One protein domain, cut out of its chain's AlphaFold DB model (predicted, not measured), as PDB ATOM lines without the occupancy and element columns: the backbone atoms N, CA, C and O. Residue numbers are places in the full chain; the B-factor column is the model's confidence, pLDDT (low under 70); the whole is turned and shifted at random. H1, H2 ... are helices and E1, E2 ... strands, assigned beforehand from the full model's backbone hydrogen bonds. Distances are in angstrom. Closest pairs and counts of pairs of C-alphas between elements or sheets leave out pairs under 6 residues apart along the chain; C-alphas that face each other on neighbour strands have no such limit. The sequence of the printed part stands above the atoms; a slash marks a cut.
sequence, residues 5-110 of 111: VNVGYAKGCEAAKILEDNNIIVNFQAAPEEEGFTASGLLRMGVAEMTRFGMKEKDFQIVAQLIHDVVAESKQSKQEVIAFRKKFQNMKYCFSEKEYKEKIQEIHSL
ATOM      1  N   VAL A   5     160.603 217.133 299.361       87.88
ATOM      2  CA  VAL A   5     160.712 218.562 299.041       87.88
ATOM      3  C   VAL A   5     159.634 219.313 299.799       87.88
ATOM      4  O   VAL A   5     158.470 218.935 299.732       87.88
ATOM      5  N   ASN A   6     160.032 220.344 300.540       90.50
ATOM      6  CA  ASN A   6     159.109 221.212 301.260       90.50
ATOM      7  C   ASN A   6     158.579 222.291 300.308       90.50
ATOM      8  O   ASN A   6     159.370 223.004 299.694       90.50
ATOM      9  N   VAL A   7     157.256 222.379 300.183       91.12
ATOM     10  CA  VAL A   7     156.535 223.353 299.348       91.12
ATOM     11  C   VAL A   7     155.745 224.375 300.177       91.12
ATOM     12  O   VAL A   7     155.056 225.227 299.620       91.12
ATOM     13  N   GLY A   8     155.880 224.332 301.504       90.44
ATOM     14  CA  GLY A   8     155.193 225.193 302.461       90.44
ATOM     15  C   GLY A   8     153.944 224.543 303.056       90.44
ATOM     16  O   GLY A   8     153.301 223.707 302.425       90.44
ATOM     17  N   TYR A   9     153.604 224.951 304.279       90.69
ATOM     18  CA  TYR A   9     152.467 224.430 305.042       90.69
ATOM     19  C   TYR A   9     151.166 224.434 304.225       90.69
ATOM     20  O   TYR A   9     150.833 225.448 303.608       90.69
ATOM     21  N   ALA A  10     150.444 223.308 304.226       90.06
ATOM     22  CA  ALA A  10     149.184 223.093 303.505       90.06
ATOM     23  C   ALA A  10     149.220 223.276 301.970       90.06
ATOM     24  O   ALA A  10     148.169 223.286 301.331       90.06
ATOM     25  N   LYS A  11     150.405 223.375 301.347       93.19
ATOM     26  CA  LYS A  11     150.555 223.549 299.886       93.19
ATOM     27  C   LYS A  11     150.842 222.259 299.118       93.19
ATOM     28  O   LYS A  11     150.871 222.268 297.892       93.19
ATOM     29  N   GLY A  12     151.052 221.140 299.804       94.12
ATOM     30  CA  GLY A  12     151.419 219.852 299.211       94.12
ATOM     31  C   GLY A  12     150.414 219.360 298.172       94.12
ATOM     32  O   GLY A  12     150.809 218.983 297.069       94.12
ATOM     33  N   CYS A  13     149.120 219.403 298.498       93.56
ATOM     34  CA  CYS A  13     148.053 218.969 297.593       93.56
ATOM     35  C   CYS A  13     147.983 219.841 296.325       93.56
ATOM     36  O   CYS A  13     147.963 219.317 295.212       93.56
ATOM     37  N   GLU A  14     148.023 221.167 296.489       94.19
ATOM     38  CA  GLU A  14     148.014 222.125 295.377       94.19
ATOM     39  C   GLU A  14     149.246 221.951 294.478       94.19
ATOM     40  O   GLU A  14     149.114 221.800 293.263       94.19
ATOM     41  N   ALA A  15     150.443 221.884 295.067       95.12
ATOM     42  CA  ALA A  15     151.681 221.702 294.318       95.12
ATOM     43  C   ALA A  15     151.686 220.382 293.532       95.12
ATOM     44  O   ALA A  15     152.085 220.359 292.368       95.12
ATOM     45  N   ALA A  16     151.206 219.286 294.133       95.88
ATOM     46  CA  ALA A  16     151.079 218.004 293.446       95.88
ATOM     47  C   ALA A  16     150.105 218.085 292.260       95.88
ATOM     48  O   ALA A  16     150.408 217.548 291.196       95.88
ATOM     49  N   LYS A  17     148.978 218.796 292.410       96.25
ATOM     50  CA  LYS A  17     147.995 218.986 291.335       96.25
ATOM     51  C   LYS A  17     148.567 219.782 290.159       96.25
ATOM     52  O   LYS A  17     148.424 219.365 289.013       96.25
ATOM     53  N   ILE A  18     149.249 220.894 290.433       96.75
ATOM     54  CA  ILE A  18     149.846 221.740 289.387       96.75
ATOM     55  C   ILE A  18     150.961 220.980 288.647       96.75
ATOM     56  O   ILE A  18     151.074 221.063 287.420       96.75
ATOM     57  N   LEU A  19     151.773 220.201 289.371       97.75
ATOM     58  CA  LEU A  19     152.775 219.316 288.775       97.75
ATOM     59  C   LEU A  19     152.128 218.230 287.903       97.75
ATOM     60  O   LEU A  19     152.586 218.002 286.781       97.75
ATOM     61  N   GLU A  20     151.036 217.616 288.364       98.00
ATOM     62  CA  GLU A  20     150.277 216.614 287.609       98.00
ATOM     63  C   GLU A  20     149.733 217.184 286.291       98.00
ATOM     64  O   GLU A  20     149.891 216.556 285.240       98.00
ATOM     65  N   ASP A  21     149.178 218.399 286.302       98.12
ATOM     66  CA  ASP A  21     148.667 219.065 285.093       98.12
ATOM     67  C   ASP A  21     149.768 219.289 284.035       98.12
ATOM     68  O   ASP A  21     149.495 219.305 282.822       98.12
ATOM     69  N   ASN A  22     151.023 219.354 284.494       98.38
ATOM     70  CA  ASN A  22     152.249 219.463 283.706       98.38
ATOM     71  C   ASN A  22     152.946 218.116 283.429       98.38
ATOM     72  O   ASN A  22     154.069 218.101 282.927       98.38
ATOM     73  N   ASN A  23     152.276 216.987 283.679       98.12
ATOM     74  CA  ASN A  23     152.782 215.617 283.510       98.12
ATOM     75  C   ASN A  23     153.956 215.236 284.438       98.12
ATOM     76  O   ASN A  23     154.730 214.330 284.116       98.12
ATOM     77  N   ILE A  24     154.096 215.891 285.591       97.75
ATOM     78  CA  ILE A  24     155.063 215.527 286.631       97.75
ATOM     79  C   ILE A  24     154.301 214.882 287.790       97.75
ATOM     80  O   ILE A  24     153.615 215.552 288.554       97.75
ATOM     81  N   ILE A  25     154.411 213.560 287.918       97.44
ATOM     82  CA  ILE A  25     153.611 212.792 288.878       97.44
ATOM     83  C   ILE A  25     154.378 212.620 290.187       97.44
ATOM     84  O   ILE A  25     155.454 212.020 290.223       97.44
ATOM     85  N   VAL A  26     153.807 213.135 291.274       95.88
ATOM     86  CA  VAL A  26     154.371 213.076 292.628       95.88
ATOM     87  C   VAL A  26     153.272 212.802 293.648       95.88
ATOM     88  O   VAL A  26     152.092 212.968 293.361       95.88
ATOM     89  N   ASN A  27     153.661 212.397 294.857       94.25
ATOM     90  CA  ASN A  27     152.727 212.257 295.971       94.25
ATOM     91  C   ASN A  27     153.013 213.333 297.017       94.25
ATOM     92  O   ASN A  27     154.172 213.536 297.379       94.25
ATOM     93  N   PHE A  28     151.976 213.976 297.545       93.56
ATOM     94  CA  PHE A  28     152.108 214.815 298.734       93.56
ATOM     95  C   PHE A  28     152.118 213.956 300.003       93.56
ATOM     96  O   PHE A  28     151.595 212.839 300.038       93.56
ATOM     97  N   GLN A  29     152.761 214.457 301.051       91.50
ATOM     98  CA  GLN A  29     152.880 213.776 302.332       91.50
ATOM     99  C   GLN A  29     152.955 214.811 303.456       91.50
ATOM    100  O   GLN A  29     153.616 215.834 303.304       91.50
ATOM    101  N   ALA A  30     152.313 214.529 304.588       88.75
ATOM    102  CA  ALA A  30     152.474 215.346 305.785       88.75
ATOM    103  C   ALA A  30     153.890 215.195 306.377       88.75
ATOM    104  O   ALA A  30     154.473 214.098 306.377       88.75
ATOM    105  N   ALA A  31     154.443 216.300 306.867       85.94
ATOM    106  CA  ALA A  31     155.603 216.324 307.742       85.94
ATOM    107  C   ALA A  31     155.235 215.794 309.143       85.94
ATOM    108  O   ALA A  31     154.061 215.812 309.509       85.94
ATOM    109  N   PRO A  32     156.211 215.323 309.944       84.25
ATOM    110  CA  PRO A  32     155.961 214.917 311.331       84.25
ATOM    111  C   PRO A  32     155.274 215.992 312.187       84.25
ATOM    112  O   PRO A  32     154.536 215.659 313.107       84.25
ATOM    113  N   GLU A  33     155.537 217.261 311.889       83.62
ATOM    114  CA  GLU A  33     154.990 218.439 312.561       83.62
ATOM    115  C   GLU A  33     153.607 218.894 312.055       83.62
ATOM    116  O   GLU A  33     153.014 219.782 312.658       83.62
ATOM    117  N   GLU A  34     153.086 218.310 310.971       85.75
ATOM    118  CA  GLU A  34     151.820 218.720 310.347       85.75
ATOM    119  C   GLU A  34     150.641 217.860 310.823       85.75
ATOM    120  O   GLU A  34     150.766 216.656 311.048       85.75
ATOM    121  N   GLU A  35     149.456 218.467 310.926       84.38
ATOM    122  CA  GLU A  35     148.275 217.851 311.548       84.38
ATOM    123  C   GLU A  35     147.618 216.749 310.698       84.38
ATOM    124  O   GLU A  35     146.735 216.031 311.171       84.38
ATOM    125  N   GLY A  36     148.025 216.596 309.436       78.25
ATOM    126  CA  GLY A  36     147.517 215.559 308.545       78.25
ATOM    127  C   GLY A  36     147.701 215.877 307.063       78.25
ATOM    128  O   GLY A  36     148.307 216.872 306.681       78.25
ATOM    129  N   PHE A  37     147.151 215.023 306.196       71.44
ATOM    130  CA  PHE A  37     147.302 215.143 304.738       71.44
ATOM    131  C   PHE A  37     146.748 216.450 304.155       71.44
ATOM    132  O   PHE A  37     147.303 216.971 303.189       71.44
ATOM    133  N   THR A  38     145.689 217.001 304.747       76.75
ATOM    134  CA  THR A  38     145.098 218.288 304.343       76.75
ATOM    135  C   THR A  38     146.008 219.476 304.646       76.75
ATOM    136  O   THR A  38     145.931 220.479 303.949       76.75
ATOM    137  N   ALA A  39     146.891 219.344 305.639       83.00
ATOM    138  CA  ALA A  39     147.910 220.328 305.990       83.00
ATOM    139  C   ALA A  39     149.281 220.002 305.374       83.00
ATOM    140  O   ALA A  39     150.265 220.661 305.700       83.00
ATOM    141  N   SER A  40     149.357 219.003 304.482       88.38
ATOM    142  CA  SER A  40     150.636 218.535 303.946       88.38
ATOM    143  C   SER A  40     151.422 219.659 303.283       88.38
ATOM    144  O   SER A  40     150.903 220.370 302.424       88.38
ATOM    145  N   GLY A  41     152.687 219.792 303.657       90.56
ATOM    146  CA  GLY A  41     153.627 220.742 303.075       90.56
ATOM    147  C   GLY A  41     154.811 220.080 302.389       90.56
ATOM    148  O   GLY A  41     155.712 220.777 301.919       90.56
ATOM    149  N   LEU A  42     154.836 218.745 302.294       92.19
ATOM    150  CA  LEU A  42     155.915 218.008 301.639       92.19
ATOM    151  C   LEU A  42     155.437 217.254 300.393       92.19
ATOM    152  O   LEU A  42     154.349 216.682 300.350       92.19
ATOM    153  N   LEU A  43     156.320 217.166 299.403       93.62
ATOM    154  CA  LEU A  43     156.223 216.267 298.258       93.62
ATOM    155  C   LEU A  43     157.225 215.125 298.425       93.62
ATOM    156  O   LEU A  43     158.421 215.362 298.616       93.62
ATOM    157  N   ARG A  44     156.757 213.880 298.332       93.31
ATOM    158  CA  ARG A  44     157.602 212.684 298.276       93.31
ATOM    159  C   ARG A  44     157.856 212.310 296.824       93.31
ATOM    160  O   ARG A  44     156.922 212.027 296.071       93.31
ATOM    161  N   MET A  45     159.132 212.228 296.467       93.62
ATOM    162  CA  MET A  45     159.561 211.913 295.107       93.62
ATOM    163  C   MET A  45     160.449 210.673 295.068       93.62
ATOM    164  O   MET A  45     161.169 210.371 296.019       93.62
ATOM    165  N   GLY A  46     160.392 209.951 293.954       94.38
ATOM    166  CA  GLY A  46     161.212 208.775 293.697       94.38
ATOM    167  C   GLY A  46     161.721 208.784 292.263       94.38
ATOM    168  O   GLY A  46     161.025 209.219 291.353       94.38
ATOM    169  N   VAL A  47     162.945 208.296 292.065       95.75
ATOM    170  CA  VAL A  47     163.618 208.305 290.755       95.75
ATOM    171  C   VAL A  47     163.617 206.942 290.061       95.75
ATOM    172  O   VAL A  47     163.909 206.858 288.874       95.75
ATOM    173  N   ALA A  48     163.273 205.871 290.784       95.44
ATOM    174  CA  ALA A  48     163.490 204.487 290.361       95.44
ATOM    175  C   ALA A  48     162.870 204.149 288.997       95.44
ATOM    176  O   ALA A  48     163.530 203.541 288.157       95.44
ATOM    177  N   GLU A  49     161.626 204.567 288.753       95.56
ATOM    178  CA  GLU A  49     160.945 204.312 287.482       95.56
ATOM    179  C   GLU A  49     161.654 204.999 286.313       95.56
ATOM    180  O   GLU A  49     161.933 204.381 285.287       95.56
ATOM    181  N   MET A  50     162.028 206.263 286.481       97.38
ATOM    182  CA  MET A  50     162.688 207.012 285.420       97.38
ATOM    183  C   MET A  50     164.135 206.560 285.196       97.38
ATOM    184  O   MET A  50     164.586 206.504 284.050       97.38
ATOM    185  N   THR A  51     164.825 206.108 286.246       97.00
ATOM    186  CA  THR A  51     166.097 205.384 286.120       97.00
ATOM    187  C   THR A  51     165.913 204.085 285.336       97.00
ATOM    188  O   THR A  51     166.739 203.767 284.479       97.00
ATOM    189  N   ARG A  52     164.803 203.359 285.541       96.25
ATOM    190  CA  ARG A  52     164.454 202.173 284.743       96.25
ATOM    191  C   ARG A  52     164.228 202.523 283.273       96.25
ATOM    192  O   ARG A  52     164.539 201.706 282.425       96.25
ATOM    193  N   PHE A  53     163.782 203.730 282.940       97.00
ATOM    194  CA  PHE A  53     163.724 204.222 281.554       97.00
ATOM    195  C   PHE A  53     165.041 204.827 281.036       97.00
ATOM    196  O   PHE A  53     165.105 205.326 279.913       97.00
ATOM    197  N   GLY A  54     166.114 204.741 281.823       96.88
ATOM    198  CA  GLY A  54     167.463 205.111 281.414       96.88
ATOM    199  C   GLY A  54     167.905 206.521 281.797       96.88
ATOM    200  O   GLY A  54     169.006 206.892 281.397       96.88
ATOM    201  N   MET A  55     167.118 207.281 282.571       98.19
ATOM    202  CA  MET A  55     167.570 208.578 283.092       98.19
ATOM    203  C   MET A  55     168.781 208.425 284.020       98.19
ATOM    204  O   MET A  55     168.893 207.456 284.778       98.19
ATOM    205  N   LYS A  56     169.682 209.405 283.953       97.31
ATOM    206  CA  LYS A  56     170.902 209.535 284.758       97.31
ATOM    207  C   LYS A  56     170.896 210.833 285.561       97.31
ATOM    208  O   LYS A  56     169.970 211.634 285.486       97.31
ATOM    209  N   GLU A  57     171.948 211.062 286.336       97.06
ATOM    210  CA  GLU A  57     172.081 212.186 287.265       97.06
ATOM    211  C   GLU A  57     171.856 213.543 286.576       97.06
ATOM    212  O   GLU A  57     171.118 214.383 287.087       97.06
ATOM    213  N   LYS A  58     172.427 213.734 285.378       97.75
ATOM    214  CA  LYS A  58     172.249 214.962 284.578       97.75
ATOM    215  C   LYS A  58     170.812 215.151 284.089       97.75
ATOM    216  O   LYS A  58     170.343 216.280 283.998       97.75
ATOM    217  N   ASP A  59     170.097 214.065 283.812       98.19
ATOM    218  CA  ASP A  59     168.695 214.132 283.399       98.19
ATOM    219  C   ASP A  59     167.811 214.587 284.564       98.19
ATOM    220  O   ASP A  59     166.908 215.400 284.380       98.19
ATOM    221  N   PHE A  60     168.115 214.143 285.788       97.38
ATOM    222  CA  PHE A  60     167.390 214.586 286.979       97.38
ATOM    223  C   PHE A  60     167.655 216.049 287.354       97.38
ATOM    224  O   PHE A  60     166.786 216.668 287.963       97.38
ATOM    225  N   GLN A  61     168.780 216.642 286.942       97.62
ATOM    226  CA  GLN A  61     168.976 218.096 287.044       97.62
ATOM    227  C   GLN A  61     167.967 218.855 286.167       97.62
ATOM    228  O   GLN A  61     167.406 219.858 286.599       97.62
ATOM    229  N   ILE A  62     167.669 218.339 284.970       97.94
ATOM    230  CA  ILE A  62     166.643 218.909 284.085       97.94
ATOM    231  C   ILE A  62     165.251 218.725 284.699       97.94
ATOM    232  O   ILE A  62     164.454 219.659 284.695       97.94
ATOM    233  N   VAL A  63     164.960 217.552 285.275       97.19
ATOM    234  CA  VAL A  63     163.693 217.319 285.995       97.19
ATOM    235  C   VAL A  63     163.532 218.301 287.158       97.19
ATOM    236  O   VAL A  63     162.450 218.855 287.330       97.19
ATOM    237  N   ALA A  64     164.595 218.562 287.923       95.88
ATOM    238  CA  ALA A  64     164.567 219.544 289.003       95.88
ATOM    239  C   ALA A  64     164.238 220.953 288.486       95.88
ATOM    240  O   ALA A  64     163.418 221.637 289.096       95.88
ATOM    241  N   GLN A  65     164.801 221.356 287.341       97.69
ATOM    242  CA  GLN A  65     164.461 222.635 286.712       97.69
ATOM    243  C   GLN A  65     162.998 222.680 286.250       97.69
ATOM    244  O   GLN A  65     162.316 223.666 286.493       97.69
ATOM    245  N   LEU A  66     162.478 221.606 285.648       97.69
ATOM    246  CA  LEU A  66     161.070 221.538 285.236       97.69
ATOM    247  C   LEU A  66     160.115 221.640 286.437       97.69
ATOM    248  O   LEU A  66     159.087 222.303 286.343       97.69
ATOM    249  N   ILE A  67     160.460 221.019 287.571       95.88
ATOM    250  CA  ILE A  67     159.699 221.152 288.823       95.88
ATOM    251  C   ILE A  67     159.757 222.595 289.333       95.88
ATOM    252  O   ILE A  67     158.723 223.144 289.704       95.88
ATOM    253  N   HIS A  68     160.946 223.206 289.345       95.06
ATOM    254  CA  HIS A  68     161.128 224.598 289.755       95.06
ATOM    255  C   HIS A  68     160.274 225.546 288.909       95.06
ATOM    256  O   HIS A  68     159.512 226.337 289.457       95.06
ATOM    257  N   ASP A  69     160.349 225.428 287.586       96.81
ATOM    258  CA  ASP A  69     159.583 226.255 286.655       96.81
ATOM    259  C   ASP A  69     158.073 226.172 286.932       96.81
ATOM    260  O   ASP A  69     157.369 227.177 286.882       96.81
ATOM    261  N   VAL A  70     157.565 224.984 287.264       95.81
ATOM    262  CA  VAL A  70     156.141 224.791 287.561       95.81
ATOM    263  C   VAL A  70     155.759 225.349 288.935       95.81
ATOM    264  O   VAL A  70     154.752 226.038 289.052       95.81
ATOM    265  N   VAL A  71     156.541 225.056 289.980       92.19
ATOM    266  CA  VAL A  71     156.164 225.360 291.375       92.19
ATOM    267  C   VAL A  71     156.532 226.786 291.789       92.19
ATOM    268  O   VAL A  71     155.754 227.432 292.485       92.19
ATOM    269  N   ALA A  72     157.707 227.276 291.395       91.31
ATOM    270  CA  ALA A  72     158.199 228.600 291.781       91.31
ATOM    271  C   ALA A  72     157.769 229.685 290.785       91.31
ATOM    272  O   ALA A  72     157.327 230.753 291.198       91.31
ATOM    273  N   GLU A  73     157.840 229.392 289.485       93.62
ATOM    274  CA  GLU A  73     157.573 230.375 288.421       93.62
ATOM    275  C   GLU A  73     156.153 230.268 287.839       93.62
ATOM    276  O   GLU A  73     155.776 231.047 286.964       93.62
ATOM    277  N   SER A  74     155.342 229.303 288.300       93.44
ATOM    278  CA  SER A  74     153.987 229.038 287.780       93.44
ATOM    279  C   SER A  74     153.937 228.819 286.259       93.44
ATOM    280  O   SER A  74     152.916 229.061 285.604       93.44
ATOM    281  N   LYS A  75     155.044 228.359 285.666       97.06
ATOM    282  CA  LYS A  75     155.166 228.131 284.228       97.06
ATOM    283  C   LYS A  75     154.447 226.842 283.832       97.06
ATOM    284  O   LYS A  75     154.634 225.786 284.433       97.06
ATOM    285  N   GLN A  76     153.681 226.909 282.745       96.56
ATOM    286  CA  GLN A  76     153.114 225.728 282.095       96.56
ATOM    287  C   GLN A  76     154.200 225.027 281.266       96.56
ATOM    288  O   GLN A  76     154.507 225.451 280.155       96.56
ATOM    289  N   SER A  77     154.780 223.961 281.817       97.19
ATOM    290  CA  SER A  77     155.915 223.210 281.256       97.19
ATOM    291  C   SER A  77     155.519 221.852 280.653       97.19
ATOM    292  O   SER A  77     156.373 221.007 280.369       97.19
ATOM    293  N   LYS A  78     154.218 221.593 280.462       98.12
ATOM    294  CA  LYS A  78     153.693 220.305 279.974       98.12
ATOM    295  C   LYS A  78     154.342 219.833 278.670       98.12
ATOM    296  O   LYS A  78     154.651 218.649 278.524       98.12
ATOM    297  N   GLN A  79     154.532 220.732 277.704       98.38
ATOM    298  CA  GLN A  79     155.091 220.372 276.397       98.38
ATOM    299  C   GLN A  79     156.582 220.047 276.495       98.38
ATOM    300  O   GLN A  79     157.047 219.090 275.874       98.38
ATOM    301  N   GLU A  80     157.320 220.778 277.327       98.44
ATOM    302  CA  GLU A  80     158.724 220.522 277.626       98.44
ATOM    303  C   GLU A  80     158.907 219.172 278.320       98.44
ATOM    304  O   GLU A  80     159.771 218.390 277.917       98.44
ATOM    305  N   VAL A  81     158.044 218.844 279.288       98.38
ATOM    306  CA  VAL A  81     158.035 217.533 279.955       98.38
ATOM    307  C   VAL A  81     157.774 216.414 278.945       98.38
ATOM    308  O   VAL A  81     158.509 215.426 278.924       98.38
ATOM    309  N   ILE A  82     156.788 216.568 278.050       98.44
ATOM    310  CA  ILE A  82     156.507 215.590 276.983       98.44
ATOM    311  C   ILE A  82     157.721 215.425 276.061       98.44
ATOM    312  O   ILE A  82     158.132 214.298 275.766       98.44
ATOM    313  N   ALA A  83     158.308 216.530 275.598       98.31
ATOM    314  CA  ALA A  83     159.461 216.513 274.704       98.31
ATOM    315  C   ALA A  83     160.678 215.848 275.358       98.31
ATOM    316  O   ALA A  83     161.381 215.066 274.715       98.31
ATOM    317  N   PHE A  84     160.900 216.103 276.647       98.25
ATOM    318  CA  PHE A  84     161.964 215.468 277.410       98.25
ATOM    319  C   PHE A  84     161.702 213.971 277.603       98.25
ATOM    320  O   PHE A  84     162.559 213.143 277.286       98.25
ATOM    321  N   ARG A  85     160.485 213.601 278.019       97.62
ATOM    322  CA  ARG A  85     160.078 212.210 278.269       97.62
ATOM    323  C   ARG A  85     160.171 211.323 277.026       97.62
ATOM    324  O   ARG A  85     160.466 210.132 277.172       97.62
ATOM    325  N   LYS A  86     159.978 211.873 275.818       98.00
ATOM    326  CA  LYS A  86     160.128 211.156 274.530       98.00
ATOM    327  C   LYS A  86     161.521 210.553 274.321       98.00
ATOM    328  O   LYS A  86     161.639 209.574 273.595       98.00
ATOM    329  N   LYS A  87     162.561 211.079 274.977       97.81
ATOM    330  CA  LYS A  87     163.932 210.548 274.882       97.81
ATOM    331  C   LYS A  87     164.124 209.222 275.639       97.81
ATOM    332  O   LYS A  87     165.093 208.515 275.388       97.81
ATOM    333  N   PHE A  88     163.196 208.860 276.532       97.56
ATOM    334  CA  PHE A  88     163.344 207.758 277.494       97.56
ATOM    335  C   PHE A  88     162.255 206.683 277.341       97.56
ATOM    336  O   PHE A  88     161.538 206.360 278.281       97.56
ATOM    337  N   GLN A  89     162.046 206.150 276.138       95.19
ATOM    338  CA  GLN A  89     160.950 205.195 275.874       95.19
ATOM    339  C   GLN A  89     161.303 203.738 276.198       95.19
ATOM    340  O   GLN A  89     160.417 202.928 276.450       95.19
ATOM    341  N   ASN A  90     162.596 203.416 276.229       92.19
ATOM    342  CA  ASN A  90     163.063 202.043 276.347       92.19
ATOM    343  C   ASN A  90     163.389 201.689 277.793       92.19
ATOM    344  O   ASN A  90     164.263 202.300 278.411       92.19
ATOM    345  N   MET A  91     162.724 200.656 278.298       92.00
ATOM    346  CA  MET A  91     162.993 200.105 279.616       92.00
ATOM    347  C   MET A  91     164.383 199.450 279.662       92.00
ATOM    348  O   MET A  91     164.825 198.794 278.721       92.00
ATOM    349  N   LYS A  92     165.089 199.678 280.761       91.44
ATOM    350  CA  LYS A  92     166.414 199.165 281.106       91.44
ATOM    351  C   LYS A  92     166.292 198.280 282.344       91.44
ATOM    352  O   LYS A  92     165.269 198.296 283.030       91.44
ATOM    353  N   TYR A  93     167.363 197.545 282.644       90.56
ATOM    354  CA  TYR A  93     167.437 196.652 283.809       90.56
ATOM    355  C   TYR A  93     166.340 195.569 283.808       90.56
ATOM    356  O   TYR A  93     165.830 195.176 284.851       90.56
ATOM    357  N   CYS A  94     165.962 195.110 282.615       89.50
ATOM    358  CA  CYS A  94     165.076 193.976 282.378       89.50
ATOM    359  C   CYS A  94     165.663 193.103 281.262       89.50
ATOM    360  O   CYS A  94     166.595 193.535 280.579       89.50
ATOM    361  N   PHE A  95     165.106 191.904 281.073       88.94
ATOM    362  CA  PHE A  95     165.471 191.048 279.947       88.94
ATOM    363  C   PHE A  95     165.330 191.805 278.628       88.94
ATOM    364  O   PHE A  95     164.373 192.558 278.422       88.94
ATOM    365  N   SER A  96     166.291 191.593 277.737       85.69
ATOM    366  CA  SER A  96     166.145 191.984 276.342       85.69
ATOM    367  C   SER A  96     164.994 191.212 275.696       85.69
ATOM    368  O   SER A  96     164.596 190.144 276.162       85.69
ATOM    369  N   GLU A  97     164.472 191.718 274.577       84.69
ATOM    370  CA  GLU A  97     163.429 191.004 273.831       84.69
ATOM    371  C   GLU A  97     163.853 189.586 273.437       84.69
ATOM    372  O   GLU A  97     163.021 188.680 273.404       84.69
ATOM    373  N   LYS A  98     165.142 189.391 273.140       87.88
ATOM    374  CA  LYS A  98     165.694 188.083 272.792       87.88
ATOM    375  C   LYS A  98     165.644 187.135 273.989       87.88
ATOM    376  O   LYS A  98     165.027 186.082 273.885       87.88
ATOM    377  N   GLU A  99     166.216 187.544 275.121       90.00
ATOM    378  CA  GLU A  99     166.213 186.741 276.352       90.00
ATOM    379  C   GLU A  99     164.784 186.442 276.817       90.00
ATOM    380  O   GLU A  99     164.484 185.330 277.239       90.00
ATOM    381  N   TYR A 100     163.877 187.414 276.690       89.31
ATOM    382  CA  TYR A 100     162.469 187.225 277.013       89.31
ATOM    383  C   TYR A 100     161.815 186.155 276.128       89.31
ATOM    384  O   TYR A 100     161.174 185.243 276.647       89.31
ATOM    385  N   LYS A 101     161.996 186.226 274.801       90.69
ATOM    386  CA  LYS A 101     161.438 185.235 273.862       90.69
ATOM    387  C   LYS A 101     161.978 183.833 274.124       90.69
ATOM    388  O   LYS A 101     161.193 182.890 274.155       90.69
ATOM    389  N   GLU A 102     163.283 183.711 274.347       92.81
ATOM    390  CA  GLU A 102     163.930 182.434 274.668       92.81
ATOM    391  C   GLU A 102     163.355 181.836 275.961       92.81
ATOM    392  O   GLU A 102     162.978 180.665 275.989       92.81
ATOM    393  N   LYS A 103     163.191 182.654 277.008       91.50
ATOM    394  CA  LYS A 103     162.631 182.210 278.295       91.50
ATOM    395  C   LYS A 103     161.155 181.826 278.210       91.50
ATOM    396  O   LYS A 103     160.742 180.864 278.849       91.50
ATOM    397  N   ILE A 104     160.356 182.537 277.417       93.38
ATOM    398  CA  ILE A 104     158.946 182.180 277.199       93.38
ATOM    399  C   ILE A 104     158.821 180.858 276.435       93.38
ATOM    400  O   ILE A 104     157.991 180.027 276.796       93.38
ATOM    401  N   GLN A 105     159.657 180.631 275.418       92.12
ATOM    402  CA  GLN A 105     159.685 179.359 274.688       92.12
ATOM    403  C   GLN A 105     160.084 178.189 275.593       92.12
ATOM    404  O   GLN A 105     159.458 177.135 275.530       92.12
ATOM    405  N   GLU A 106     161.077 178.391 276.464       93.94
ATOM    406  CA  GLU A 106     161.478 177.411 277.477       93.94
ATOM    407  C   GLU A 106     160.291 177.026 278.371       93.94
ATOM    408  O   GLU A 106     159.980 175.844 278.499       93.94
ATOM    409  N   ILE A 107     159.562 178.008 278.913       93.31
ATOM    410  CA  ILE A 107     158.378 177.756 279.750       93.31
ATOM    411  C   ILE A 107     157.295 177.003 278.972       93.31
ATOM    412  O   ILE A 107     156.755 176.028 279.485       93.31
ATOM    413  N   HIS A 108     156.990 177.415 277.738       92.25
ATOM    414  CA  HIS A 108     155.990 176.741 276.903       92.25
ATOM    415  C   HIS A 108     156.352 175.287 276.580       92.25
ATOM    416  O   HIS A 108     155.459 174.514 276.275       92.25
ATOM    417  N   SER A 109     157.631 174.907 276.626       92.69
ATOM    418  CA  SER A 109     158.048 173.521 276.384       92.69
ATOM    419  C   SER A 109     157.843 172.589 277.588       92.69
ATOM    420  O   SER A 109     158.010 171.378 277.456       92.69
ATOM    421  N   LEU A 110     157.506 173.146 278.759       91.44
ATOM    422  CA  LEU A 110     157.330 172.421 280.024       91.44
ATOM    423  C   LEU A 110     155.857 172.134 280.379       91.44
ATOM    424  O   LEU A 110     155.602 171.490 281.397       91.44
TER     425      LEU A 110
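Overview. This is residues 5 to 110 of the 111 residues of the protein "SHMT domain-containing protein" of bacterium (UniProt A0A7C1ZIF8). A small helical body has one arm: the long link after H4 leads away from it to H5, which touches no other helix, and link and H5 together make much of the length, with residues 96 to 102 and 104 to 110 sticking out free. In the body, H3 and H4 lie side by side and run opposite ways, H1 stands about perpendicular to both and touches the last part of H3, a tiny hairpin of E1 and E2 sits by the first residues of H1, and H2 lies near H3. The printed part has 106 residues, with five named helices and two named strands in the order H1, E1, E2, H2, H3, H4, H5, and its class is mostly helix. The sheet, E1 - E2, is antiparallel. The whole is loose, with a radius of gyration of the C-alphas of 18.5 A, and elongated, spanning 58 by 31 by 22 A.

Arrangement. Residues 5 to 6 pair, antiparallel, with residues 42 to 43 of strand E2, residues 42 to 44. Helix H1, residues 12 to 21, comes closest to strand E1, residues 27 to 29, at the C-alphas of Gly 12 and Phe 28, 5.1 A apart. E1 and E2 form an antiparallel hairpin, their directions at 133 degrees, with N 29 and O 42 at 2.8 A and N 44 and O 27 at 2.8 A, both within hydrogen-bond range. Helix H2, residues 48 to 52, and helix H3, residues 57 to 71, are near each other, with 5 pairs of C-alphas within 10 A. H3 touches H1 with residues 67 to 71 alone, about perpendicular at 74 degrees; the closest C-alphas, of Ala 15 and Val 71, are 6.5 A apart. Helix H4, residues 78 to 85, is close to H3 but not clearly touching, at a shallow tilt of 9 degrees, opposite ways; their closest C-alphas, of Leu 66 and Val 81, are 7.3 A apart. Helix H5, residues 97 to 108, touches no helix. In H1, H2, H4 and H5 every O i to N i+4 pair is within hydrogen-bond range; in H3, 10 of 11 are.

Along the chain. H1 begins at C-alpha 12 (151.419, 219.852, 299.211) and is 14.4 A long. E1 and E2 are 6.5 A each, and H2 is 6.2 A. H3, the longest helix, begins at C-alpha 57 (172.081, 212.186, 287.265) and measures 21.1 A. H4 measures 10.5 A. H5 measures 16.4 A and ends at C-alpha 108 (155.990, 176.741, 276.903).

Size, cuts and confidence. The C-alphas of Tyr 9 and Ser 109, the two farthest apart, are 58.7 A from each other. The printed part has no cut. The links E1 to E2 and H4 to H5 are long, with 12 and 11 residues. Residues 96 to 102 and 104 to 110 stand free. The mean pLDDT of the printed part is 93.4, and no printed residue is under 70.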